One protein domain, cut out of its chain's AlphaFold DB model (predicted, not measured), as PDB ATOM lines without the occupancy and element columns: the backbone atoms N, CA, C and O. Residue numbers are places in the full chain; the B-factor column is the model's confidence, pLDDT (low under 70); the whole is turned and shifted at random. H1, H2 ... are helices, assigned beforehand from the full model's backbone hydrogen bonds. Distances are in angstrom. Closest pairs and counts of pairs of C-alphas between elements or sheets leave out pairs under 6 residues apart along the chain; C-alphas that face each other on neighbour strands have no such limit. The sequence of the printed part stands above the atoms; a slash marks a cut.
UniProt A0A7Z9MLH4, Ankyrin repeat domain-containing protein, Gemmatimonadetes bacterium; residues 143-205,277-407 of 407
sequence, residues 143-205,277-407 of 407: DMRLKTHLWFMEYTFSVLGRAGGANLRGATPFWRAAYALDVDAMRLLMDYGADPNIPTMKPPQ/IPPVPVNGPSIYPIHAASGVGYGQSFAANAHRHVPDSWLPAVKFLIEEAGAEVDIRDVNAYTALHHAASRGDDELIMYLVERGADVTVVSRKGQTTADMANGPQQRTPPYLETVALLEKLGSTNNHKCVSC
ATOM      1  N   ASP A 143     -46.696  98.630 -29.253       98.38
ATOM      2  CA  ASP A 143     -45.587  98.750 -28.302       98.38
ATOM      3  C   ASP A 143     -45.753  99.930 -27.336       98.38
ATOM      4  O   ASP A 143     -44.858 100.224 -26.536       98.38
ATOM      5  N   MET A 144     -46.922 100.581 -27.339       97.25
ATOM      6  CA  MET A 144     -47.254 101.624 -26.370       97.25
ATOM      7  C   MET A 144     -47.147 101.109 -24.934       97.25
ATOM      8  O   MET A 144     -47.681 100.061 -24.568       97.25
ATOM      9  N   ARG A 145     -46.446 101.881 -24.101       96.56
ATOM     10  CA  ARG A 145     -46.029 101.456 -22.763       96.56
ATOM     11  C   ARG A 145     -46.795 102.190 -21.679       96.56
ATOM     12  O   ARG A 145     -46.937 103.413 -21.722       96.56
ATOM     13  N   LEU A 146     -47.178 101.453 -20.640       95.94
ATOM     14  CA  LEU A 146     -47.680 102.059 -19.412       95.94
ATOM     15  C   LEU A 146     -46.620 102.964 -18.766       95.94
ATOM     16  O   LEU A 146     -45.439 102.618 -18.692       95.94
ATOM     17  N   LYS A 147     -47.048 104.105 -18.229       93.31
ATOM     18  CA  LYS A 147     -46.198 105.057 -17.493       93.31
ATOM     19  C   LYS A 147     -46.108 104.714 -16.009       93.31
ATOM     20  O   LYS A 147     -45.096 104.994 -15.364       93.31
ATOM     21  N   THR A 148     -47.152 104.101 -15.464       89.31
ATOM     22  CA  THR A 148     -47.260 103.722 -14.051       89.31
ATOM     23  C   THR A 148     -47.898 102.341 -13.914       89.31
ATOM     24  O   THR A 148     -48.308 101.720 -14.891       89.31
ATOM     25  N   HIS A 149     -47.931 101.824 -12.689       87.75
ATOM     26  CA  HIS A 149     -48.706 100.628 -12.393       87.75
ATOM     27  C   HIS A 149     -50.204 100.969 -12.312       87.75
ATOM     28  O   HIS A 149     -50.566 102.031 -11.809       87.75
ATOM     29  N   LEU A 150     -51.068 100.067 -12.777       84.81
ATOM     30  CA  LEU A 150     -52.516 100.277 -12.775       84.81
ATOM     31  C   LEU A 150     -53.112  99.883 -11.422       84.81
ATOM     32  O   LEU A 150     -53.111  98.712 -11.058       84.81
ATOM     33  N   TRP A 151     -53.665 100.854 -10.695       74.25
ATOM     34  CA  TRP A 151     -54.208 100.642  -9.347       74.25
ATOM     35  C   TRP A 151     -55.389  99.657  -9.294       74.25
ATOM     36  O   TRP A 151     -55.607  99.027  -8.263       74.25
ATOM     37  N   PHE A 152     -56.133  99.510 -10.395       70.06
ATOM     38  CA  PHE A 152     -57.293  98.618 -10.518       70.06
ATOM     39  C   PHE A 152     -56.950  97.231 -11.088       70.06
ATOM     40  O   PHE A 152     -57.834  96.395 -11.244       70.06
ATOM     41  N   MET A 153     -55.679  96.954 -11.400       71.00
ATOM     42  CA  MET A 153     -55.223  95.598 -11.743       71.00
ATOM     43  C   MET A 153     -54.879  94.774 -10.493       71.00
ATOM     44  O   MET A 153     -54.156  93.787 -10.571       71.00
ATOM     45  N   GLU A 154     -55.386  95.169  -9.329       64.06
ATOM     46  CA  GLU A 154     -54.949  94.677  -8.028       64.06
ATOM     47  C   GLU A 154     -56.068  93.945  -7.285       64.06
ATOM     48  O   GLU A 154     -57.215  94.394  -7.254       64.06
ATOM     49  N   TYR A 155     -55.709  92.847  -6.614       54.66
ATOM     50  CA  TYR A 155     -56.600  92.097  -5.723       54.66
ATOM     51  C   TYR A 155     -57.047  92.951  -4.526       54.66
ATOM     52  O   TYR A 155     -58.204  92.898  -4.099       54.66
ATOM     53  N   THR A 156     -56.105  93.720  -3.960       47.56
ATOM     54  CA  THR A 156     -56.285  94.743  -2.911       47.56
ATOM     55  C   THR A 156     -54.956  95.502  -2.712       47.56
ATOM     56  O   THR A 156     -53.895  94.904  -2.844       47.56
ATOM     57  N   PHE A 157     -54.987  96.799  -2.380       50.09
ATOM     58  CA  PHE A 157     -53.848  97.594  -1.863       50.09
ATOM     59  C   PHE A 157     -52.474  97.456  -2.562       50.09
ATOM     60  O   PHE A 157     -51.431  97.521  -1.908       50.09
ATOM     61  N   SER A 158     -52.422  97.380  -3.896       51.88
ATOM     62  CA  SER A 158     -51.157  97.350  -4.663       51.88
ATOM     63  C   SER A 158     -50.256  96.126  -4.385       51.88
ATOM     64  O   SER A 158     -49.028  96.225  -4.405       51.88
ATOM     65  N   VAL A 159     -50.840  94.968  -4.063       54.41
ATOM     66  CA  VAL A 159     -50.084  93.758  -3.711       54.41
ATOM     67  C   VAL A 159     -49.242  93.243  -4.882       54.41
ATOM     68  O   VAL A 159     -48.087  92.921  -4.633       54.41
ATOM     69  N   LEU A 160     -49.724  93.216  -6.128       59.97
ATOM     70  CA  LEU A 160     -48.946  92.794  -7.307       59.97
ATOM     71  C   LEU A 160     -47.780  93.744  -7.600       59.97
ATOM     72  O   LEU A 160     -46.656  93.291  -7.830       59.97
ATOM     73  N   GLY A 161     -48.028  95.054  -7.536       54.06
ATOM     74  CA  GLY A 161     -47.038  96.088  -7.826       54.06
ATOM     75  C   GLY A 161     -46.017  96.344  -6.709       54.06
ATOM     76  O   GLY A 161     -44.888  96.729  -7.023       54.06
ATOM     77  N   ARG A 162     -46.387  96.154  -5.430       57.03
ATOM     78  CA  ARG A 162     -45.548  96.465  -4.249       57.03
ATOM     79  C   ARG A 162     -44.867  95.238  -3.640       57.03
ATOM     80  O   ARG A 162     -43.714  95.339  -3.242       57.03
ATOM     81  N   ALA A 163     -45.572  94.112  -3.541       46.88
ATOM     82  CA  ALA A 163     -45.094  92.905  -2.855       46.88
ATOM     83  C   ALA A 163     -45.071  91.658  -3.755       46.88
ATOM     84  O   ALA A 163     -44.473  90.655  -3.390       46.88
ATOM     85  N   GLY A 164     -45.733  91.715  -4.911       51.97
ATOM     86  CA  GLY A 164     -46.172  90.571  -5.706       51.97
ATOM     87  C   GLY A 164     -45.337  90.287  -6.942       51.97
ATOM     88  O   GLY A 164     -45.719  89.430  -7.725       51.97
ATOM     89  N   GLY A 165     -44.220  90.994  -7.117       62.38
ATOM     90  CA  GLY A 165     -43.227  90.690  -8.144       62.38
ATOM     91  C   GLY A 165     -43.597  91.081  -9.577       62.38
ATOM     92  O   GLY A 165     -42.772  90.851 -10.449       62.38
ATOM     93  N   ALA A 166     -44.761  91.696  -9.841       73.44
ATOM     94  CA  ALA A 166     -45.241  92.006 -11.196       73.44
ATOM     95  C   ALA A 166     -45.695  93.472 -11.355       73.44
ATOM     96  O   ALA A 166     -46.867  93.771 -11.587       73.44
ATOM     97  N   ASN A 167     -44.758  94.420 -11.230       85.38
ATOM     98  CA  ASN A 167     -45.047  95.829 -11.504       85.38
ATOM     99  C   ASN A 167     -45.224  96.070 -13.015       85.38
ATOM    100  O   ASN A 167     -44.374  95.690 -13.819       85.38
ATOM    101  N   LEU A 168     -46.323  96.733 -13.378       88.44
ATOM    102  CA  LEU A 168     -46.755  96.931 -14.770       88.44
ATOM    103  C   LEU A 168     -46.176  98.182 -15.435       88.44
ATOM    104  O   LEU A 168     -46.414  98.405 -16.620       88.44
ATOM    105  N   ARG A 169     -45.431  99.019 -14.707       92.12
ATOM    106  CA  ARG A 169     -44.790 100.193 -15.304       92.12
ATOM    107  C   ARG A 169     -43.935  99.757 -16.492       92.12
ATOM    108  O   ARG A 169     -43.093  98.875 -16.369       92.12
ATOM    109  N   GLY A 170     -44.134 100.383 -17.643       95.44
ATOM    110  CA  GLY A 170     -43.427 100.056 -18.872       95.44
ATOM    111  C   GLY A 170     -43.928  98.804 -19.597       95.44
ATOM    112  O   GLY A 170     -43.298  98.458 -20.595       95.44
ATOM    113  N   ALA A 171     -44.991  98.134 -19.136       96.19
ATOM    114  CA  ALA A 171     -45.592  96.996 -19.834       96.19
ATOM    115  C   ALA A 171     -46.216  97.424 -21.169       96.19
ATOM    116  O   ALA A 171     -46.812  98.500 -21.255       96.19
ATOM    117  N   THR A 172     -46.107  96.553 -22.170       98.19
ATOM    118  CA  THR A 172     -46.776  96.665 -23.473       98.19
ATOM    119  C   THR A 172     -48.046  95.805 -23.516       98.19
ATOM    120  O   THR A 172     -48.213  94.901 -22.686       98.19
ATOM    121  N   PRO A 173     -48.940  96.023 -24.495       98.25
ATOM    122  CA  PRO A 173     -49.992  95.077 -24.858       98.25
ATOM    123  C   PRO A 173     -49.477  93.640 -25.033       98.25
ATOM    124  O   PRO A 173     -50.082  92.714 -24.495       98.25
ATOM    125  N   PHE A 174     -48.323  93.446 -25.686       98.69
ATOM    126  CA  PHE A 174     -47.730  92.111 -25.841       98.69
ATOM    127  C   PHE A 174     -47.362  91.492 -24.489       98.69
ATOM    128  O   PHE A 174     -47.724  90.349 -24.208       98.69
ATOM    129  N   TRP A 175     -46.729  92.265 -23.601       97.50
ATOM    130  CA  TRP A 175     -46.446  91.815 -22.237       97.50
ATOM    131  C   TRP A 175     -47.729  91.416 -21.496       97.50
ATOM    132  O   TRP A 175     -47.766  90.392 -20.813       97.50
ATOM    133  N   ARG A 176     -48.811  92.191 -21.653       95.44
ATOM    134  CA  ARG A 176     -50.103  91.906 -21.015       95.44
ATOM    135  C   ARG A 176     -50.751  90.623 -21.540       95.44
ATOM    136  O   ARG A 176     -51.348  89.905 -20.733       95.44
ATOM    137  N   ALA A 177     -50.637  90.349 -22.840       97.56
ATOM    138  CA  ALA A 177     -51.088  89.103 -23.461       97.56
ATOM    139  C   ALA A 177     -50.256  87.902 -22.982       97.56
ATOM    140  O   ALA A 177     -50.823  86.876 -22.608       97.56
ATOM    141  N   ALA A 178     -48.932  88.057 -22.867       97.19
ATOM    142  CA  ALA A 178     -48.049  87.037 -22.302       97.19
ATOM    143  C   ALA A 178     -48.394  86.724 -20.838       97.19
ATOM    144  O   ALA A 178     -48.515  85.560 -20.468       97.19
ATOM    145  N   TYR A 179     -48.662  87.749 -20.022       93.31
ATOM    146  CA  TYR A 179     -49.157  87.574 -18.653       93.31
ATOM    147  C   TYR A 179     -50.562  86.951 -18.598       93.31
ATOM    148  O   TYR A 179     -50.964  86.456 -17.563       93.31
ATOM    149  N   ALA A 180     -51.342  86.971 -19.680       93.44
ATOM    150  CA  ALA A 180     -52.614  86.248 -19.765       93.44
ATOM    151  C   ALA A 180     -52.473  84.831 -20.339       93.44
ATOM    152  O   ALA A 180     -53.474  84.117 -20.411       93.44
ATOM    153  N   LEU A 181     -51.272  84.425 -20.769       96.62
ATOM    154  CA  LEU A 181     -51.027  83.198 -21.538       96.62
ATOM    155  C   LEU A 181     -51.842  83.130 -22.842       96.62
ATOM    156  O   LEU A 181     -52.201  82.050 -23.317       96.62
ATOM    157  N   ASP A 182     -52.158  84.295 -23.403       98.00
ATOM    158  CA  ASP A 182     -53.029  84.449 -24.562       98.00
ATOM    159  C   ASP A 182     -52.208  84.439 -25.856       98.00
ATOM    160  O   ASP A 182     -51.755  85.474 -26.349       98.00
ATOM    161  N   VAL A 183     -51.974  83.231 -26.376       98.56
ATOM    162  CA  VAL A 183     -51.183  83.004 -27.596       98.56
ATOM    163  C   VAL A 183     -51.830  83.645 -28.820       98.56
ATOM    164  O   VAL A 183     -51.117  84.168 -29.676       98.56
ATOM    165  N   ASP A 184     -53.160  83.657 -28.898       98.50
ATOM    166  CA  ASP A 184     -53.871  84.241 -30.034       98.50
ATOM    167  C   ASP A 184     -53.702  85.764 -30.062       98.50
ATOM    168  O   ASP A 184     -53.405  86.333 -31.116       98.50
ATOM    169  N   ALA A 185     -53.802  86.423 -28.903       98.69
ATOM    170  CA  ALA A 185     -53.505  87.846 -28.792       98.69
ATOM    171  C   ALA A 185     -52.021  88.159 -29.044       98.69
ATOM    172  O   ALA A 185     -51.724  89.113 -29.761       98.69
ATOM    173  N   MET A 186     -51.087  87.365 -28.500       98.75
ATOM    174  CA  MET A 186     -49.649  87.550 -28.750       98.75
ATOM    175  C   MET A 186     -49.320  87.457 -30.245       98.75
ATOM    176  O   MET A 186     -48.649  88.341 -30.781       98.75
ATOM    177  N   ARG A 187     -49.836  86.432 -30.934       98.69
ATOM    178  CA  ARG A 187     -49.641  86.262 -32.378       98.69
ATOM    179  C   ARG A 187     -50.253  87.420 -33.162       98.69
ATOM    180  O   ARG A 187     -49.583  87.986 -34.017       98.69
ATOM    181  N   LEU A 188     -51.476  87.830 -32.819       98.75
ATOM    182  CA  LEU A 188     -52.127  88.968 -33.467       98.75
ATOM    183  C   LEU A 188     -51.328  90.269 -33.300       98.75
ATOM    184  O   LEU A 188     -51.223  91.039 -34.245       98.75
ATOM    185  N   LEU A 189     -50.758  90.528 -32.125       98.81
ATOM    186  CA  LEU A 189     -49.927  91.712 -31.897       98.81
ATOM    187  C   LEU A 189     -48.638  91.666 -32.734       98.81
ATOM    188  O   LEU A 189     -48.273  92.669 -33.349       98.81
ATOM    189  N   MET A 190     -47.983  90.505 -32.818       98.56
ATOM    190  CA  MET A 190     -46.795  90.318 -33.661       98.56
ATOM    191  C   MET A 190     -47.091  90.470 -35.156       98.56
ATOM    192  O   MET A 190     -46.281  91.063 -35.867       98.56
ATOM    193  N   ASP A 191     -48.257  90.017 -35.630       98.44
ATOM    194  CA  ASP A 191     -48.692  90.214 -37.022       98.44
ATOM    195  C   ASP A 191     -48.754  91.709 -37.406       98.44
ATOM    196  O   ASP A 191     -48.628  92.056 -38.582       98.44
ATOM    197  N   TYR A 192     -48.916  92.595 -36.417       98.62
ATOM    198  CA  TYR A 192     -48.916  94.054 -36.571       98.62
ATOM    199  C   TYR A 192     -47.616  94.730 -36.099       98.62
ATOM    200  O   TYR A 192     -47.553  95.956 -36.033       98.62
ATOM    201  N   GLY A 193     -46.561  93.957 -35.834       98.25
ATOM    202  CA  GLY A 193     -45.215  94.475 -35.586       98.25
ATOM    203  C   GLY A 193     -44.857  94.748 -34.127       98.25
ATOM    204  O   GLY A 193     -43.884  95.460 -33.903       98.25
ATOM    205  N   ALA A 194     -45.595  94.199 -33.157       98.56
ATOM    206  CA  ALA A 194     -45.209  94.269 -31.745       98.56
ATOM    207  C   ALA A 194     -43.830  93.636 -31.493       98.56
ATOM    208  O   ALA A 194     -43.558  92.543 -32.003       98.56
ATOM    209  N   ASP A 195     -43.003  94.260 -30.654       98.44
ATOM    210  CA  ASP A 195     -41.748  93.673 -30.181       98.44
ATOM    211  C   ASP A 195     -42.001  92.760 -28.963       98.44
ATOM    212  O   ASP A 195     -42.328  93.235 -27.862       98.44
ATOM    213  N   PRO A 196     -41.811  91.432 -29.105       98.12
ATOM    214  CA  PRO A 196     -42.088  90.475 -28.043       98.12
ATOM    215  C   PRO A 196     -41.041  90.469 -26.921       98.12
ATOM    216  O   PRO A 196     -41.173  89.705 -25.964       98.12
ATOM    217  N   ASN A 197     -39.995  91.296 -27.013       96.88
ATOM    218  CA  ASN A 197     -38.888  91.317 -26.061       96.88
ATOM    219  C   ASN A 197     -38.906  92.528 -25.128       96.88
ATOM    220  O   ASN A 197     -38.009  92.657 -24.295       96.88
ATOM    221  N   ILE A 198     -39.911  93.404 -25.210       97.94
ATOM    222  CA  ILE A 198     -39.990  94.589 -24.350       97.94
ATOM    223  C   ILE A 198     -40.356  94.184 -22.908       97.94
ATOM    224  O   ILE A 198     -41.476  93.725 -22.659       97.94
ATOM    225  N   PRO A 199     -39.464  94.387 -21.916       96.94
ATOM    226  CA  PRO A 199     -39.779  94.105 -20.521       96.94
ATOM    227  C   PRO A 199     -40.523  95.270 -19.868       96.94
ATOM    228  O   PRO A 199     -40.451  96.407 -20.333       96.94
ATOM    229  N   THR A 200     -41.139  95.036 -18.710       95.88
ATOM    230  CA  THR A 200     -41.510  96.126 -17.791       95.88
ATOM    231  C   THR A 200     -40.270  96.862 -17.271       95.88
ATOM    232  O   THR A 200     -39.132  96.460 -17.514       95.88
ATOM    233  N   MET A 201     -40.473  97.958 -16.548       94.19
ATOM    234  CA  MET A 201     -39.412  98.795 -15.994       94.19
ATOM    235  C   MET A 201     -39.320  98.652 -14.478       94.19
ATOM    236  O   MET A 201     -40.339  98.616 -13.787       94.19
ATOM    237  N   LYS A 202     -38.090  98.642 -13.948       90.56
ATOM    238  CA  LYS A 202     -37.845  98.563 -12.507       90.56
ATOM    239  C   LYS A 202     -38.414  99.821 -11.841       90.56
ATOM    240  O   LYS A 202     -37.945 100.922 -12.155       90.56
ATOM    241  N   PRO A 203     -39.399  99.694 -10.934       84.19
ATOM    242  CA  PRO A 203     -39.916 100.844 -10.221       84.19
ATOM    243  C   PRO A 203     -38.876 101.348  -9.207       84.19
ATOM    244  O   PRO A 203     -38.009 100.584  -8.770       84.19
ATOM    245  N   PRO A 204     -38.959 102.619  -8.798       82.69
ATOM    246  CA  PRO A 204     -38.230 103.091  -7.627       82.69
ATOM    247  C   PRO A 204     -38.572 102.256  -6.383       82.69
ATOM    248  O   PRO A 204     -39.733 101.895  -6.178       82.69
ATOM    249  N   GLN A 205     -37.570 101.946  -5.555       70.94
ATOM    250  CA  GLN A 205     -37.767 101.231  -4.292       70.94
ATOM    251  C   GLN A 205     -38.122 102.202  -3.165       70.94
ATOM    252  O   GLN A 205     -37.661 103.341  -3.124       70.94
ATOM    253  N   ILE A 277     -24.813  89.018 -11.250       92.06
ATOM    254  CA  ILE A 277     -25.162  89.987 -12.299       92.06
ATOM    255  C   ILE A 277     -25.292  91.413 -11.739       92.06
ATOM    256  O   ILE A 277     -25.777  91.589 -10.617       92.06
ATOM    257  N   PRO A 278     -24.924  92.459 -12.508       92.12
ATOM    258  CA  PRO A 278     -25.059  93.842 -12.058       92.12
ATOM    259  C   PRO A 278     -26.494  94.174 -11.615       92.12
ATOM    260  O   PRO A 278     -27.453  93.658 -12.204       92.12
ATOM    261  N   PRO A 279     -26.676  95.033 -10.597       89.19
ATOM    262  CA  PRO A 279     -28.000  95.485 -10.200       89.19
ATOM    263  C   PRO A 279     -28.654  96.276 -11.335       89.19
ATOM    264  O   PRO A 279     -28.026  97.108 -11.989       89.19
ATOM    265  N   VAL A 280     -29.944  96.031 -11.557       90.19
ATOM    266  CA  VAL A 280     -30.730  96.793 -12.535       90.19
ATOM    267  C   VAL A 280     -31.002  98.198 -11.969       90.19
ATOM    268  O   VAL A 280     -31.516  98.293 -10.847       90.19
ATOM    269  N   PRO A 281     -30.700  99.289 -12.699       91.44
ATOM    270  CA  PRO A 281     -31.017 100.647 -12.255       91.44
ATOM    271  C   PRO A 281     -32.529 100.912 -12.299       91.44
ATOM    272  O   PRO A 281     -33.275 100.227 -12.999       91.44
ATOM    273  N   VAL A 282     -33.008 101.928 -11.575       89.50
ATOM    274  CA  VAL A 282     -34.410 102.375 -11.687       89.50
ATOM    275  C   VAL A 282     -34.717 102.754 -13.141       89.50
ATOM    276  O   VAL A 282     -33.883 103.351 -13.818       89.50
ATOM    277  N   ASN A 283     -35.908 102.394 -13.628       90.44
ATOM    278  CA  ASN A 283     -36.321 102.458 -15.040       90.44
ATOM    279  C   ASN A 283     -35.583 101.501 -15.998       90.44
ATOM    280  O   ASN A 283     -35.911 101.472 -17.183       90.44
ATOM    281  N   GLY A 284     -34.635 100.697 -15.510       93.25
ATOM    282  CA  GLY A 284     -34.031  99.604 -16.271       93.25
ATOM    283  C   GLY A 284     -35.005  98.440 -16.516       93.25
ATOM    284  O   GLY A 284     -36.102  98.425 -15.950       93.25
ATOM    285  N   PRO A 285     -34.623  97.453 -17.343       94.81
ATOM    286  CA  PRO A 285     -35.468  96.308 -17.679       94.81
ATOM    287  C   PRO A 285     -35.779  95.458 -16.444       94.81
ATOM    288  O   PRO A 285     -34.875  95.083 -15.703       94.81
ATOM    289  N   SER A 286     -37.056  95.149 -16.224       93.50
ATOM    290  CA  SER A 286     -37.519  94.417 -15.046       93.50
ATOM    291  C   SER A 286     -38.031  93.025 -15.383       93.50
ATOM    292  O   SER A 286     -37.379  92.050 -15.032       93.50
ATOM    293  N   ILE A 287     -39.192  92.906 -16.031       94.50
ATOM    294  CA  ILE A 287     -39.842  91.610 -16.274       94.50
ATOM    295  C   ILE A 287     -40.132  91.469 -17.762       94.50
ATOM    296  O   ILE A 287     -40.984  92.174 -18.294       94.50
ATOM    297  N   TYR A 288     -39.438  90.551 -18.423       97.19
ATOM    298  CA  TYR A 288     -39.685  90.174 -19.817       97.19
ATOM    299  C   TYR A 288     -40.979  89.358 -20.002       97.19
ATOM    300  O   TYR A 288     -41.422  88.706 -19.051       97.19
ATOM    301  N   PRO A 289     -41.563  89.328 -21.214       97.88
ATOM    302  CA  PRO A 289     -42.761  88.533 -21.505       97.88
ATOM    303  C   PRO A 289     -42.632  87.035 -21.182       97.88
ATOM    304  O   PRO A 289     -43.595  86.441 -20.708       97.88
ATOM    305  N   ILE A 290     -41.443  86.432 -21.314       97.69
ATOM    306  CA  ILE A 290     -41.217  85.029 -20.910       97.69
ATOM    307  C   ILE A 290     -41.348  84.808 -19.399       97.69
ATOM    308  O   ILE A 290     -41.867  83.780 -18.972       97.69
ATOM    309  N   HIS A 291     -40.962  85.780 -18.568       95.56
ATOM    310  CA  HIS A 291     -41.201  85.730 -17.122       95.56
ATOM    311  C   HIS A 291     -42.690  85.871 -16.801       95.56
ATOM    312  O   HIS A 291     -43.225  85.150 -15.961       95.56
ATOM    313  N   ALA A 292     -43.379  86.764 -17.518       93.50
ATOM    314  CA  ALA A 292     -44.822  86.921 -17.400       93.50
ATOM    315  C   ALA A 292     -45.559  85.608 -17.720       93.50
ATOM    316  O   ALA A 292     -46.359  85.147 -16.910       93.50
ATOM    317  N   ALA A 293     -45.204  84.966 -18.834       95.50
ATOM    318  CA  ALA A 293     -45.810  83.720 -19.293       95.50
ATOM    319  C   ALA A 293     -45.343  82.459 -18.548       95.50
ATOM    320  O   ALA A 293     -45.888  81.388 -18.784       95.50
ATOM    321  N   SER A 294     -44.339  82.548 -17.670       93.81
ATOM    322  CA  SER A 294     -43.844  81.409 -16.877       93.81
ATOM    323  C   SER A 294     -44.319  81.428 -15.423       93.81
ATOM    324  O   SER A 294     -44.224  80.403 -14.742       93.81
ATOM    325  N   GLY A 295     -44.897  82.547 -14.969       88.19
ATOM    326  CA  GLY A 295     -45.584  82.642 -13.679       88.19
ATOM    327  C   GLY A 295     -44.987  83.652 -12.706       88.19
ATOM    328  O   GLY A 295     -45.062  83.430 -11.499       88.19
ATOM    329  N   VAL A 296     -44.401  84.754 -13.188       86.75
ATOM    330  CA  VAL A 296     -43.899  85.822 -12.306       86.75
ATOM    331  C   VAL A 296     -44.931  86.228 -11.246       86.75
ATOM    332  O   VAL A 296     -46.114  86.418 -11.536       86.75
ATOM    333  N   GLY A 297     -44.480  86.328  -9.993       78.06
ATOM    334  CA  GLY A 297     -45.327  86.615  -8.833       78.06
ATOM    335  C   GLY A 297     -45.994  85.396  -8.182       78.06
ATOM    336  O   GLY A 297     -46.372  85.477  -7.005       78.06
ATOM    337  N   TYR A 298     -46.069  84.253  -8.874       78.06
ATOM    338  CA  TYR A 298     -46.617  83.013  -8.325       78.06
ATOM    339  C   TYR A 298     -45.662  82.427  -7.282       78.06
ATOM    340  O   TYR A 298     -44.496  82.146  -7.562       78.06
ATOM    341  N   GLY A 299     -46.138  82.292  -6.043       67.06
ATOM    342  CA  GLY A 299     -45.354  81.765  -4.920       67.06
ATOM    343  C   GLY A 299     -44.159  82.624  -4.467       67.06
ATOM    344  O   GLY A 299     -43.433  82.213  -3.569       67.06
ATOM    345  N   GLN A 300     -43.971  83.818  -5.045       69.25
ATOM    346  CA  GLN A 300     -42.855  84.743  -4.756       69.25
ATOM    347  C   GLN A 300     -43.192  85.832  -3.737       69.25
ATOM    348  O   GLN A 300     -42.338  86.629  -3.357       69.25
ATOM    349  N   SER A 301     -44.454  85.901  -3.326       68.94
ATOM    350  CA  SER A 301     -44.957  86.915  -2.409       68.94
ATOM    351  C   SER A 301     -45.856  86.295  -1.361       68.94
ATOM    352  O   SER A 301     -46.402  85.208  -1.549       68.94
ATOM    353  N   PHE A 302     -46.059  87.021  -0.264       61.03
ATOM    354  CA  PHE A 302     -46.903  86.592   0.853       61.03
ATOM    355  C   PHE A 302     -48.334  86.211   0.452       61.03
ATOM    356  O   PHE A 302     -48.991  85.450   1.157       61.03
ATOM    357  N   ALA A 303     -48.827  86.757  -0.658       59.69
ATOM    358  CA  ALA A 303     -50.173  86.510  -1.149       59.69
ATOM    359  C   ALA A 303     -50.264  85.322  -2.122       59.69
ATOM    360  O   ALA A 303     -51.377  84.957  -2.483       59.69
ATOM    361  N   ALA A 304     -49.131  84.725  -2.527       59.50
ATOM    362  CA  ALA A 304     -49.071  83.643  -3.516       59.50
ATOM    363  C   ALA A 304     -49.975  83.935  -4.732       59.50
ATOM    364  O   ALA A 304     -50.834  83.138  -5.102       59.50
ATOM    365  N   ASN A 305     -49.824  85.139  -5.298       65.88
ATOM    366  CA  ASN A 305     -50.762  85.671  -6.280       65.88
ATOM    367  C   ASN A 305     -50.849  84.770  -7.519       65.88
ATOM    368  O   ASN A 305     -49.842  84.491  -8.164       65.88
ATOM    369  N   ALA A 306     -52.072  84.402  -7.893       68.00
ATOM    370  CA  ALA A 306     -52.399  83.816  -9.188       68.00
ATOM    371  C   ALA A 306     -53.219  84.841  -9.974       68.00
ATOM    372  O   ALA A 306     -54.172  85.381  -9.420       68.00
ATOM    373  N   HIS A 307     -52.887  85.144 -11.226       73.19
ATOM    374  CA  HIS A 307     -53.695  86.018 -12.089       73.19
ATOM    375  C   HIS A 307     -54.647  85.193 -12.965       73.19
ATOM    376  O   HIS A 307     -54.490  83.982 -13.109       73.19
ATOM    377  N   ARG A 308     -55.665  85.839 -13.547       81.62
ATOM    378  CA  ARG A 308     -56.534  85.191 -14.535       81.62
ATOM    379  C   ARG A 308     -55.778  85.068 -15.860       81.62
ATOM    380  O   ARG A 308     -55.232  86.056 -16.343       81.62
ATOM    381  N   HIS A 309     -55.789  83.876 -16.440       89.62
ATOM    382  CA  HIS A 309     -55.112  83.553 -17.693       89.62
ATOM    383  C   HIS A 309     -55.918  82.516 -18.490       89.62
ATOM    384  O   HIS A 309     -56.883  81.940 -17.971       89.62
ATOM    385  N   VAL A 310     -55.513  82.255 -19.733       94.44
ATOM    386  CA  VAL A 310     -56.030  81.145 -20.543       94.44
ATOM    387  C   VAL A 310     -55.728  79.818 -19.825       94.44
ATOM    388  O   VAL A 310     -54.570  79.579 -19.461       94.44
ATOM    389  N   PRO A 311     -56.732  78.957 -19.565       93.12
ATOM    390  CA  PRO A 311     -56.510  77.645 -18.958       93.12
ATOM    391  C   PRO A 311     -55.539  76.789 -19.777       93.12
ATOM    392  O   PRO A 311     -55.534  76.868 -21.001       93.12
ATOM    393  N   ASP A 312     -54.728  75.980 -19.093       93.00
ATOM    394  CA  ASP A 312     -53.816  75.000 -19.707       93.00
ATOM    395  C   ASP A 312     -52.826  75.589 -20.740       93.00
ATOM    396  O   ASP A 312     -52.320  74.886 -21.614       93.00
ATOM    397  N   SER A 313     -52.520  76.890 -20.629       95.88
ATOM    398  CA  SER A 313     -51.736  77.640 -21.626       95.88
ATOM    399  C   SER A 313     -50.321  78.033 -21.166       95.88
ATOM    400  O   SER A 313     -49.606  78.722 -21.886       95.88
ATOM    401  N   TRP A 314     -49.857  77.561 -20.001       95.50
ATOM    402  CA  TRP A 314     -48.495  77.843 -19.508       95.50
ATOM    403  C   TRP A 314     -47.415  77.348 -20.479       95.50
ATOM    404  O   TRP A 314     -46.594  78.127 -20.964       95.50
ATOM    405  N   LEU A 315     -47.452  76.059 -20.824       97.81
ATOM    406  CA  LEU A 315     -46.521  75.480 -21.789       97.81
ATOM    407  C   LEU A 315     -46.722  76.028 -23.215       97.81
ATOM    408  O   LEU A 315     -45.721  76.404 -23.827       97.81
ATOM    409  N   PRO A 316     -47.955  76.117 -23.766       98.44
ATOM    410  CA  PRO A 316     -48.190  76.753 -25.064       98.44
ATOM    411  C   PRO A 316     -47.645  78.181 -25.179       98.44
ATOM    412  O   PRO A 316     -47.004  78.500 -26.178       98.44
ATOM    413  N   ALA A 317     -47.846  79.028 -24.164       98.44
ATOM    414  CA  ALA A 317     -47.371  80.408 -24.182       98.44
ATOM    415  C   ALA A 317     -45.841  80.496 -24.170       98.44
ATOM    416  O   ALA A 317     -45.263  81.234 -24.967       98.44
ATOM    417  N   VAL A 318     -45.161  79.713 -23.326       98.56
ATOM    418  CA  VAL A 318     -43.689  79.698 -23.302       98.56
ATOM    419  C   VAL A 318     -43.108  79.088 -24.584       98.56
ATOM    420  O   VAL A 318     -42.122  79.609 -25.105       98.56
ATOM    421  N   LYS A 319     -43.744  78.047 -25.144       98.62
ATOM    422  CA  LYS A 319     -43.392  77.500 -26.466       98.62
ATOM    423  C   LYS A 319     -43.466  78.565 -27.546       98.62
ATOM    424  O   LYS A 319     -42.495  78.749 -28.269       98.62
ATOM    425  N   PHE A 320     -44.582  79.288 -27.617       98.75
ATOM    426  CA  PHE A 320     -44.757  80.388 -28.559       98.75
ATOM    427  C   PHE A 320     -43.646  81.435 -28.406       98.75
ATOM    428  O   PHE A 320     -43.019  81.820 -29.390       98.75
ATOM    429  N   LEU A 321     -43.346  81.853 -27.174       98.75
ATOM    430  CA  LEU A 321     -42.322  82.867 -26.928       98.75
ATOM    431  C   LEU A 321     -40.927  82.418 -27.374       98.75
ATOM    432  O   LEU A 321     -40.213  83.209 -27.979       98.75
ATOM    433  N   ILE A 322     -40.536  81.169 -27.123       98.56
ATOM    434  CA  ILE A 322     -39.213  80.659 -27.516       98.56
ATOM    435  C   ILE A 322     -39.150  80.354 -29.022       98.56
ATOM    436  O   ILE A 322     -38.163  80.677 -29.678       98.56
ATOM    437  N   GLU A 323     -40.180  79.714 -29.578       98.19
ATOM    438  CA  GLU A 323     -40.159  79.164 -30.942       98.19
ATOM    439  C   GLU A 323     -40.583  80.165 -32.013       98.19
ATOM    440  O   GLU A 323     -39.983  80.194 -33.086       98.19
ATOM    441  N   GLU A 324     -41.614  80.964 -31.738       98.12
ATOM    442  CA  GLU A 324     -42.166  81.935 -32.688       98.12
ATOM    443  C   GLU A 324     -41.635  83.348 -32.402       98.12
ATOM    444  O   GLU A 324     -41.278  84.067 -33.334       98.12
ATOM    445  N   ALA A 325     -41.532  83.738 -31.126       97.94
ATOM    446  CA  ALA A 325     -41.136  85.094 -30.734       97.94
ATOM    447  C   ALA A 325     -39.622  85.278 -30.487       97.94
ATOM    448  O   ALA A 325     -39.152  86.408 -30.358       97.94
ATOM    449  N   GLY A 326     -38.850  84.185 -30.450       97.31
ATOM    450  CA  GLY A 326     -37.392  84.213 -30.306       97.31
ATOM    451  C   GLY A 326     -36.884  84.643 -28.924       97.31
ATOM    452  O   GLY A 326     -35.782  85.180 -28.828       97.31
ATOM    453  N   ALA A 327     -37.671  84.432 -27.868       97.81
ATOM    454  CA  ALA A 327     -37.296  84.773 -26.502       97.81
ATOM    455  C   ALA A 327     -36.081  83.960 -26.021       97.81
ATOM    456  O   ALA A 327     -36.003  82.742 -26.202       97.81
ATOM    457  N   GLU A 328     -35.151  84.636 -25.348       97.75
ATOM    458  CA  GLU A 328     -34.011  83.998 -24.691       97.75
ATOM    459  C   GLU A 328     -34.473  83.193 -23.465       97.75
ATOM    460  O   GLU A 328     -35.192  83.700 -22.603       97.75
ATOM    461  N   VAL A 329     -34.044  81.931 -23.387       97.19
ATOM    462  CA  VAL A 329     -34.512  80.959 -22.382       97.19
ATOM    463  C   VAL A 329     -34.059  81.321 -20.961       97.19
ATOM    464  O   VAL A 329     -34.855  81.251 -20.024       97.19
ATOM    465  N   ASP A 330     -32.802  81.747 -20.809       96.38
ATOM    466  CA  ASP A 330     -32.164  82.051 -19.517       96.38
ATOM    467  C   ASP A 330     -32.047  83.551 -19.224       96.38
ATOM    468  O   ASP A 330     -31.266  83.979 -18.362       96.38
ATOM    469  N   ILE A 331     -32.849  84.370 -19.911       97.06
ATOM    470  CA  ILE A 331     -32.909  85.798 -19.619       97.06
ATOM    471  C   ILE A 331     -33.261  86.025 -18.145       97.06
ATOM    472  O   ILE A 331     -34.046  85.290 -17.548       97.06
ATOM    473  N   ARG A 332     -32.633  87.035 -17.535       95.12
ATOM    474  CA  ARG A 332     -32.746  87.324 -16.101       95.12
ATOM    475  C   ARG A 332     -33.679  88.501 -15.855       95.12
ATOM    476  O   ARG A 332     -33.499  89.568 -16.445       95.12
ATOM    477  N   ASP A 333     -34.654  88.327 -14.967       93.56
ATOM    478  CA  ASP A 333     -35.490  89.429 -14.487       93.56
ATOM    479  C   ASP A 333     -34.763  90.319 -13.456       93.56
ATOM    480  O   ASP A 333     -33.592  90.116 -13.116       93.56
ATOM    481  N   VAL A 334     -35.463  91.327 -12.928       91.38
ATOM    482  CA  VAL A 334     -34.930  92.258 -11.917       91.38
ATOM    483  C   VAL A 334     -34.376  91.567 -10.664       91.38
ATOM    484  O   VAL A 334     -33.430  92.078 -10.063       91.38
ATOM    485  N   ASN A 335     -34.917  90.405 -10.297       89.56
ATOM    486  CA  ASN A 335     -34.516  89.592  -9.147       89.56
ATOM    487  C   ASN A 335     -33.549  88.461  -9.541       89.56
ATOM    488  O   ASN A 335     -33.215  87.613  -8.711       89.56
ATOM    489  N   ALA A 336     -33.066  88.478 -10.784       94.12
ATOM    490  CA  ALA A 336     -32.236  87.458 -11.405       94.12
ATOM    491  C   ALA A 336     -32.908  86.080 -11.543       94.12
ATOM    492  O   ALA A 336     -32.202  85.081 -11.694       94.12
ATOM    493  N   TYR A 337     -34.240  86.013 -11.523       93.94
ATOM    494  CA  TYR A 337     -34.962  84.790 -11.863       93.94
ATOM    495  C   TYR A 337     -34.978  84.565 -13.376       93.94
ATOM    496  O   TYR A 337     -34.967  85.519 -14.151       93.94
ATOM    497  N   THR A 338     -35.035  83.293 -13.764       97.00
ATOM    498  CA  THR A 338     -35.303  82.825 -15.133       97.00
ATOM    499  C   THR A 338     -36.722  82.274 -15.233       97.00
ATOM    500  O   THR A 338     -37.384  82.050 -14.214       97.00
ATOM    501  N   ALA A 339     -37.185  81.959 -16.447       96.94
ATOM    502  CA  ALA A 339     -38.447  81.243 -16.652       96.94
ATOM    503  C   ALA A 339     -38.537  79.933 -15.841       96.94
ATOM    504  O   ALA A 339     -39.608  79.576 -15.349       96.94
ATOM    505  N   LEU A 340     -37.404  79.253 -15.629       97.44
ATOM    506  CA  LEU A 340     -37.346  77.996 -14.884       97.44
ATOM    507  C   LEU A 340     -37.622  78.184 -13.384       97.44
ATOM    508  O   LEU A 340     -38.269  77.337 -12.775       97.44
ATOM    509  N   HIS A 341     -37.230  79.321 -12.796       95.00
ATOM    510  CA  HIS A 341     -37.578  79.655 -11.407       95.00
ATOM    511  C   HIS A 341     -39.089  79.827 -11.224       95.00
ATOM    512  O   HIS A 341     -39.650  79.353 -10.237       95.00
ATOM    513  N   HIS A 342     -39.741  80.494 -12.182       93.31
ATOM    514  CA  HIS A 342     -41.191  80.710 -12.172       93.31
ATOM    515  C   HIS A 342     -41.965  79.406 -12.425       93.31
ATOM    516  O   HIS A 342     -42.995  79.171 -11.803       93.31
ATOM    517  N   ALA A 343     -41.457  78.515 -13.283       95.50
ATOM    518  CA  ALA A 343     -42.034  77.183 -13.472       95.50
ATOM    519  C   ALA A 343     -41.905  76.314 -12.204       95.50
ATOM    520  O   ALA A 343     -42.871  75.677 -11.778       95.50
ATOM    521  N   ALA A 344     -40.737  76.352 -11.554       95.00
ATOM    522  CA  ALA A 344     -40.471  75.633 -10.310       95.00
ATOM    523  C   ALA A 344     -41.377  76.082  -9.156       95.00
ATOM    524  O   ALA A 344     -41.899  75.232  -8.437       95.00
ATOM    525  N   SER A 345     -41.654  77.386  -9.012       90.50
ATOM    526  CA  SER A 345     -42.559  77.891  -7.964       90.50
ATOM    527  C   SER A 345     -44.023  77.465  -8.133       90.50
ATOM    528  O   SER A 345     -44.828  77.673  -7.223       90.50
ATOM    529  N   ARG A 346     -44.370  76.868  -9.279       90.88
ATOM    530  CA  ARG A 346     -45.696  76.315  -9.583       90.88
ATOM    531  C   ARG A 346     -45.741  74.784  -9.567       90.88
ATOM    532  O   ARG A 346     -46.828  74.235  -9.721       90.88
ATOM    533  N   GLY A 347     -44.598  74.111  -9.411       93.25
ATOM    534  CA  GLY A 347     -44.507  72.655  -9.555       93.25
ATOM    535  C   GLY A 347     -44.787  72.167 -10.982       93.25
ATOM    536  O   GLY A 347     -45.331  71.082 -11.169       93.25
ATOM    537  N   ASP A 348     -44.505  72.997 -11.991       95.38
ATOM    538  CA  ASP A 348     -44.825  72.713 -13.394       95.38
ATOM    539  C   ASP A 348     -43.708  71.889 -14.056       95.38
ATOM    540  O   ASP A 348     -42.880  72.408 -14.811       95.38
ATOM    541  N   ASP A 349     -43.668  70.594 -13.733       97.88
ATOM    542  CA  ASP A 349     -42.646  69.655 -14.216       97.88
ATOM    543  C   ASP A 349     -42.593  69.574 -15.750       97.88
ATOM    544  O   ASP A 349     -41.514  69.424 -16.327       97.88
ATOM    545  N   GLU A 350     -43.738  69.704 -16.426       97.94
ATOM    546  CA  GLU A 350     -43.804  69.671 -17.890       97.94
ATOM    547  C   GLU A 350     -43.084  70.881 -18.499       97.94
ATOM    548  O   GLU A 350     -42.239  70.724 -19.388       97.94
ATOM    549  N   LEU A 351     -43.360  72.085 -17.989       98.12
ATOM    550  CA  LEU A 351     -42.676  73.293 -18.437       98.12
ATOM    551  C   LEU A 351     -41.186  73.286 -18.077       98.12
ATOM    552  O   LEU A 351     -40.366  73.707 -18.894       98.12
ATOM    553  N   ILE A 352     -40.818  72.787 -16.893       98.50
ATOM    554  CA  ILE A 352     -39.412  72.644 -16.483       98.50
ATOM    555  C   ILE A 352     -38.661  71.764 -17.481       98.50
ATOM    556  O   ILE A 352     -37.619  72.169 -17.994       98.50
ATOM    557  N   MET A 353     -39.202  70.586 -17.798       98.56
ATOM    558  CA  MET A 353     -38.566  69.665 -18.739       98.56
ATOM    559  C   MET A 353     -38.423  70.281 -20.132       98.56
ATOM    560  O   MET A 353     -37.368  70.143 -20.749       98.56
ATOM    561  N   TYR A 354     -39.441  71.005 -20.600       98.69
ATOM    562  CA  TYR A 354     -39.367  71.724 -21.870       98.69
ATOM    563  C   TYR A 354     -38.277  72.807 -21.869       98.69
ATOM    564  O   TYR A 354     -37.486  72.882 -22.807       98.69
ATOM    565  N   LEU A 355     -38.189  73.629 -20.820       98.62
ATOM    566  CA  LEU A 355     -37.163  74.670 -20.707       98.62
ATOM    567  C   LEU A 355     -35.749  74.072 -20.709       98.62
ATOM    568  O   LEU A 355     -34.877  74.565 -21.423       98.62
ATOM    569  N   VAL A 356     -35.532  72.972 -19.981       98.44
ATOM    570  CA  VAL A 356     -34.248  72.249 -19.971       98.44
ATOM    571  C   VAL A 356     -33.918  71.669 -21.348       98.44
ATOM    572  O   VAL A 356     -32.776  71.763 -21.792       98.44
ATOM    573  N   GLU A 357     -34.905  71.130 -22.069       98.38
ATOM    574  CA  GLU A 357     -34.725  70.681 -23.458       98.38
ATOM    575  C   GLU A 357     -34.308  71.835 -24.389       98.38
ATOM    576  O   GLU A 357     -33.550  71.630 -25.338       98.38
ATOM    577  N   ARG A 358     -34.743  73.067 -24.091       98.44
ATOM    578  CA  ARG A 358     -34.321  74.298 -24.783       98.44
ATOM    579  C   ARG A 358     -33.044  74.928 -24.233       98.44
ATOM    580  O   ARG A 358     -32.650  75.990 -24.707       98.44
ATOM    581  N   GLY A 359     -32.355  74.240 -23.326       97.31
ATOM    582  CA  GLY A 359     -31.037  74.622 -22.831       97.31
ATOM    583  C   GLY A 359     -31.047  75.514 -21.595       97.31
ATOM    584  O   GLY A 359     -30.011  76.106 -21.317       97.31
ATOM    585  N   ALA A 360     -32.167  75.604 -20.867       98.06
ATOM    586  CA  ALA A 360     -32.228  76.342 -19.608       98.06
ATOM    587  C   ALA A 360     -31.248  75.780 -18.566       98.06
ATOM    588  O   ALA A 360     -31.237  74.573 -18.293       98.06
ATOM    589  N   ASP A 361     -30.476  76.659 -17.933       97.75
ATOM    590  CA  ASP A 361     -29.570  76.311 -16.844       97.75
ATOM    591  C   ASP A 361     -30.319  76.210 -15.504       97.75
ATOM    592  O   ASP A 361     -30.724  77.197 -14.881       97.75
ATOM    593  N   VAL A 362     -30.473  74.979 -15.013       97.31
ATOM    594  CA  VAL A 362     -31.133  74.681 -13.730       97.31
ATOM    595  C   VAL A 362     -30.337  75.143 -12.506       97.31
ATOM    596  O   VAL A 362     -30.903  75.234 -11.416       97.31
ATOM    597  N   THR A 363     -29.038  75.420 -12.658       96.31
ATOM    598  CA  THR A 363     -28.125  75.771 -11.554       96.31
ATOM    599  C   THR A 363     -28.128  77.259 -11.219       96.31
ATOM    600  O   THR A 363     -27.488  77.693 -10.257       96.31
ATOM    601  N   VAL A 364     -28.870  78.044 -11.998       95.56
ATOM    602  CA  VAL A 364     -29.021  79.479 -11.814       95.56
ATOM    603  C   VAL A 364     -29.547  79.819 -10.416       95.56
ATOM    604  O   VAL A 364     -30.461  79.178  -9.901       95.56
ATOM    605  N   VAL A 365     -28.990  80.889  -9.839       94.69
ATOM    606  CA  VAL A 365     -29.427  81.478  -8.570       94.69
ATOM    607  C   VAL A 365     -29.955  82.903  -8.738       94.69
ATOM    608  O   VAL A 365     -29.435  83.694  -9.540       94.69
ATOM    609  N   SER A 366     -30.985  83.226  -7.954       92.88
ATOM    610  CA  SER A 366     -31.559  84.569  -7.827       92.88
ATOM    611  C   SER A 366     -30.637  85.519  -7.055       92.88
ATOM    612  O   SER A 366     -29.658  85.098  -6.430       92.88
ATOM    613  N   ARG A 367     -30.975  86.815  -7.017       91.06
ATOM    614  CA  ARG A 367     -30.240  87.801  -6.198       91.06
ATOM    615  C   ARG A 367     -30.230  87.448  -4.715       91.06
ATOM    616  O   ARG A 367     -29.245  87.721  -4.046       91.06
ATOM    617  N   LYS A 368     -31.275  86.771  -4.226       88.62
ATOM    618  CA  LYS A 368     -31.396  86.297  -2.836       88.62
ATOM    619  C   LYS A 368     -30.752  84.926  -2.599       88.62
ATOM    620  O   LYS A 368     -30.872  84.363  -1.513       88.62
ATOM    621  N   GLY A 369     -30.092  84.365  -3.613       90.88
ATOM    622  CA  GLY A 369     -29.433  83.063  -3.534       90.88
ATOM    623  C   GLY A 369     -30.397  81.881  -3.572       90.88
ATOM    624  O   GLY A 369     -30.035  80.797  -3.124       90.88
ATOM    625  N   GLN A 370     -31.616  82.083  -4.075       91.38
ATOM    626  CA  GLN A 370     -32.578  81.001  -4.269       91.38
ATOM    627  C   GLN A 370     -32.253  80.286  -5.573       91.38
ATOM    628  O   GLN A 370     -32.110  80.927  -6.613       91.38
ATOM    629  N   THR A 371     -32.135  78.972  -5.492       95.19
ATOM    630  CA  THR A 371     -32.008  78.079  -6.644       95.19
ATOM    631  C   THR A 371     -33.382  77.731  -7.209       95.19
ATOM    632  O   THR A 371     -34.416  77.992  -6.590       95.19
ATOM    633  N   THR A 372     -33.409  77.057  -8.354       95.12
ATOM    634  CA  THR A 372     -34.654  76.556  -8.942       95.12
ATOM    635  C   THR A 372     -35.325  75.515  -8.036       95.12
ATOM    636  O   THR A 372     -36.535  75.589  -7.823       95.12
ATOM    637  N   ALA A 373     -34.560  74.614  -7.405       95.94
ATOM    638  CA  ALA A 373     -35.091  73.667  -6.417       95.94
ATOM    639  C   ALA A 373     -35.649  74.364  -5.162       95.94
ATOM    640  O   ALA A 373     -36.682  73.939  -4.646       95.94
ATOM    641  N   ASP A 374     -35.034  75.460  -4.698       92.69
ATOM    642  CA  ASP A 374     -35.578  76.240  -3.575       92.69
ATOM    643  C   ASP A 374     -36.938  76.852  -3.916       92.69
ATOM    644  O   ASP A 374     -37.814  76.910  -3.054       92.69
ATOM    645  N   MET A 375     -37.138  77.280  -5.169       91.25
ATOM    646  CA  MET A 375     -38.426  77.815  -5.617       91.25
ATOM    647  C   MET A 375     -39.538  76.762  -5.556       91.25
ATOM    648  O   MET A 375     -40.648  77.088  -5.137       91.25
ATOM    649  N   ALA A 376     -39.239  75.506  -5.904       93.31
ATOM    650  CA  ALA A 376     -40.176  74.389  -5.761       93.31
ATOM    651  C   ALA A 376     -40.398  73.978  -4.296       93.31
ATOM    652  O   ALA A 376     -41.453  73.446  -3.952       93.31
ATOM    653  N   ASN A 377     -39.436  74.250  -3.412       90.88
ATOM    654  CA  ASN A 377     -39.491  73.887  -1.997       90.88
ATOM    655  C   ASN A 377     -40.238  74.913  -1.115       90.88
ATOM    656  O   ASN A 377     -40.109  74.886   0.103       90.88
ATOM    657  N   GLY A 378     -41.019  75.832  -1.695       83.94
ATOM    658  CA  GLY A 378     -41.836  76.779  -0.926       83.94
ATOM    659  C   GLY A 378     -41.003  77.834  -0.179       83.94
ATOM    660  O   GLY A 378     -40.953  77.833   1.057       83.94
ATOM    661  N   PRO A 379     -40.379  78.793  -0.889       74.81
ATOM    662  CA  PRO A 379     -39.524  79.808  -0.271       74.81
ATOM    663  C   PRO A 379     -40.311  80.891   0.490       74.81
ATOM    664  O   PRO A 379     -39.721  81.833   1.011       74.81
ATOM    665  N   GLN A 380     -41.642  80.790   0.536       75.69
ATOM    666  CA  GLN A 380     -42.533  81.757   1.162       75.69
ATOM    667  C   GLN A 380     -43.592  81.030   2.002       75.69
ATOM    668  O   GLN A 380     -44.118  80.003   1.588       75.69
ATOM    669  N   GLN A 381     -43.961  81.611   3.149       69.19
ATOM    670  CA  GLN A 381     -44.787  81.004   4.210       69.19
ATOM    671  C   GLN A 381     -46.118  80.350   3.766       69.19
ATOM    672  O   GLN A 381     -46.670  79.540   4.503       69.19
ATOM    673  N   ARG A 382     -46.671  80.699   2.594       73.50
ATOM    674  CA  ARG A 382     -47.998  80.245   2.128       73.50
ATOM    675  C   ARG A 382     -47.984  79.398   0.853       73.50
ATOM    676  O   ARG A 382     -49.054  79.076   0.344       73.50
ATOM    677  N   THR A 383     -46.810  79.034   0.348       75.38
ATOM    678  CA  THR A 383     -46.679  78.169  -0.830       75.38
ATOM    679  C   THR A 383     -46.225  76.788  -0.367       75.38
ATOM    680  O   THR A 383     -45.093  76.684   0.096       75.38
ATOM    681  N   PRO A 384     -47.061  75.735  -0.446       83.38
ATOM    682  CA  PRO A 384     -46.629  74.396  -0.061       83.38
ATOM    683  C   PRO A 384     -45.518  73.889  -0.998       83.38
ATOM    684  O   PRO A 384     -45.519  74.240  -2.179       83.38
ATOM    685  N   PRO A 385     -44.591  73.050  -0.505       90.06
ATOM    686  CA  PRO A 385     -43.513  72.516  -1.325       90.06
ATOM    687  C   PRO A 385     -44.022  71.467  -2.326       90.06
ATOM    688  O   PRO A 385     -44.832  70.599  -1.991       90.06
ATOM    689  N   TYR A 386     -43.473  71.497  -3.540       93.25
ATOM    690  CA  TYR A 386     -43.693  70.510  -4.597       93.25
ATOM    691  C   TYR A 386     -42.576  69.462  -4.566       93.25
ATOM    692  O   TYR A 386     -41.580  69.568  -5.275       93.25
ATOM    693  N   LEU A 387     -42.710  68.452  -3.702       93.56
ATOM    694  CA  LEU A 387     -41.623  67.498  -3.425       93.56
ATOM    695  C   LEU A 387     -41.165  66.700  -4.657       93.56
ATOM    696  O   LEU A 387     -39.979  66.401  -4.783       93.56
ATOM    697  N   GLU A 388     -42.085  66.370  -5.565       96.12
ATOM    698  CA  GLU A 388     -41.754  65.692  -6.828       96.12
ATOM    699  C   GLU A 388     -40.901  66.598  -7.728       96.12
ATOM    700  O   GLU A 388     -39.840  66.176  -8.193       96.12
ATOM    701  N   THR A 389     -41.284  67.869  -7.857       96.81
ATOM    702  CA  THR A 389     -40.528  68.894  -8.589       96.81
ATOM    703  C   THR A 389     -39.164  69.170  -7.961       96.81
ATOM    704  O   THR A 389     -38.171  69.306  -8.674       96.81
ATOM    705  N   VAL A 390     -39.068  69.213  -6.628       96.62
ATOM    706  CA  VAL A 390     -37.781  69.346  -5.922       96.62
ATOM    707  C   VAL A 390     -36.853  68.189  -6.296       96.62
ATOM    708  O   VAL A 390     -35.724  68.428  -6.719       96.62
ATOM    709  N   ALA A 391     -37.338  66.947  -6.216       97.19
ATOM    710  CA  ALA A 391     -36.549  65.770  -6.574       97.19
ATOM    711  C   ALA A 391     -36.155  65.759  -8.062       97.19
ATOM    712  O   ALA A 391     -35.048  65.337  -8.414       97.19
ATOM    713  N   LEU A 392     -37.039  66.235  -8.947       98.12
ATOM    714  CA  LEU A 392     -36.741  66.419 -10.365       98.12
ATOM    715  C   LEU A 392     -35.595  67.419 -10.563       98.12
ATOM    716  O   LEU A 392     -34.621  67.102 -11.244       98.12
ATOM    717  N   LEU A 393     -35.678  68.597  -9.947       97.88
ATOM    718  CA  LEU A 393     -34.675  69.654 -10.079       97.88
ATOM    719  C   LEU A 393     -33.328  69.253  -9.465       97.88
ATOM    720  O   LEU A 393     -32.290  69.501 -10.076       97.88
ATOM    721  N   GLU A 394     -33.327  68.554  -8.328       97.56
ATOM    722  CA  GLU A 394     -32.118  67.957  -7.740       97.56
ATOM    723  C   GLU A 394     -31.467  66.949  -8.693       97.56
ATOM    724  O   GLU A 394     -30.256  66.984  -8.921       97.56
ATOM    725  N   LYS A 395     -32.270  66.083  -9.323       97.94
ATOM    726  CA  LYS A 395     -31.786  65.126 -10.325       97.94
ATOM    727  C   LYS A 395     -31.219  65.818 -11.568       97.94
ATOM    728  O   LYS A 395     -30.291  65.288 -12.180       97.94
ATOM    729  N   LEU A 396     -31.777  66.967 -11.949       97.56
ATOM    730  CA  LEU A 396     -31.302  67.782 -13.070       97.56
ATOM    731  C   LEU A 396     -30.050  68.603 -12.721       97.56
ATOM    732  O   LEU A 396     -29.370  69.065 -13.632       97.56
ATOM    733  N   GLY A 397     -29.701  68.727 -11.436       96.94
ATOM    734  CA  GLY A 397     -28.466  69.359 -10.968       96.94
ATOM    735  C   GLY A 397     -28.654  70.649 -10.167       96.94
ATOM    736  O   GLY A 397     -27.656  71.268  -9.802       96.94
ATOM    737  N   SER A 398     -29.889  71.061  -9.863       97.25
ATOM    738  CA  SER A 398     -30.130  72.171  -8.937       97.25
ATOM    739  C   SER A 398     -29.846  71.743  -7.500       97.25
ATOM    740  O   SER A 398     -30.366  70.743  -7.017       97.25
ATOM    741  N   THR A 399     -29.083  72.547  -6.768       95.62
ATOM    742  CA  THR A 399     -28.925  72.375  -5.318       95.62
ATOM    743  C   THR A 399     -30.219  72.761  -4.609       95.62
ATOM    744  O   THR A 399     -30.795  73.782  -4.950       95.62
ATOM    745  N   ASN A 400     -30.656  72.006  -3.605       91.69
ATOM    746  CA  ASN A 400     -31.722  72.409  -2.685       91.69
ATOM    747  C   ASN A 400     -31.087  72.869  -1.372       91.69
ATOM    748  O   ASN A 400     -30.412  72.091  -0.700       91.69
ATOM    749  N   ASN A 401     -31.284  74.129  -0.994       89.12
ATOM    750  CA  ASN A 401     -30.714  74.670   0.239       89.12
ATOM    751  C   ASN A 401     -31.553  74.316   1.478       89.12
ATOM    752  O   ASN A 401     -31.189  74.705   2.587       89.12
ATOM    753  N   HIS A 402     -32.675  73.606   1.300       82.88
ATOM    754  CA  HIS A 402     -33.608  73.204   2.356       82.88
ATOM    755  C   HIS A 402     -34.137  74.382   3.194       82.88
ATOM    756  O   HIS A 402     -34.456  74.230   4.370       82.88
ATOM    757  N   LYS A 403     -34.263  75.565   2.575       73.94
ATOM    758  CA  LYS A 403     -34.783  76.802   3.187       73.94
ATOM    759  C   LYS A 403     -36.292  76.965   2.987       73.94
ATOM    760  O   LYS A 403     -36.774  78.044   2.653       73.94
ATOM    761  N   CYS A 404     -37.026  75.873   3.126       79.00
ATOM    762  CA  CYS A 404     -38.478  75.898   3.039       79.00
ATOM    763  C   CYS A 404     -39.049  76.699   4.225       79.00
ATOM    764  O   CYS A 404     -38.631  76.501   5.362       79.00
ATOM    765  N   VAL A 405     -39.959  77.640   3.942       76.31
ATOM    766  CA  VAL A 405     -40.538  78.563   4.947       76.31
ATOM    767  C   VAL A 405     -41.941  78.120   5.384       76.31
ATOM    768  O   VAL A 405     -42.450  78.561   6.411       76.31
ATOM    769  N   SER A 406     -42.601  77.280   4.584       69.44
ATOM    770  CA  SER A 406     -43.940  76.740   4.866       69.44
ATOM    771  C   SER A 406     -43.933  75.389   5.593       69.44
ATOM    772  O   SER A 406     -45.001  74.863   5.914       69.44
ATOM    773  N   CYS A 407     -42.754  74.801   5.776       63.28
ATOM    774  CA  CYS A 407     -42.490  73.675   6.662       63.28
ATOM    775  C   CYS A 407     -41.819  74.201   7.947       63.28
ATOM    776  O   CYS A 407     -41.785  73.415   8.911       63.28
TER     777      CYS A 407
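Overview. This is residues 143 to 205 and 277 to 407 of the 407 residues of the protein "Ankyrin repeat domain-containing protein" of Gemmatimonadetes bacterium (UniProt A0A7Z9MLH4). With little regular structure, the model winds as a solenoid, H2, H4, H6, H8 in one row, H3, H5, H7, H9 in another. The printed part has 194 residues, nine named helices in numerical order holding 66: all helix. It is compact, radius of gyration of the C-alphas 15.6 A, spanning 44 by 36 by 34 A.

Arrangement. H1, residues 159 to 162, touches no helix. Hairpins are H2, 173 to 179, with H3, 183 to 191; H4, 289 to 294, with H5, 314 to 323, across a long link; H6, 339 to 344, with H7, 349 to 357. H4 touches H2, C-alphas 179 and 292 closest, 4.6 A. H8, 372 to 376, touches H9, 387 to 396, C-alphas 373 and 390 closest, 5.1 A. Every O i to N i+4 pair in H2 to H9 is within hydrogen-bond range.

Along the chain. C-alpha 159 is at (-50.084, 93.758, -3.711), C-alpha 396 at (-31.302, 67.782, -13.070).

Size, cuts and confidence. Residues 206 to 276 are cut out, 18.7 A between C-alphas 205 and 277. 23 printed residues are under pLDDT 70.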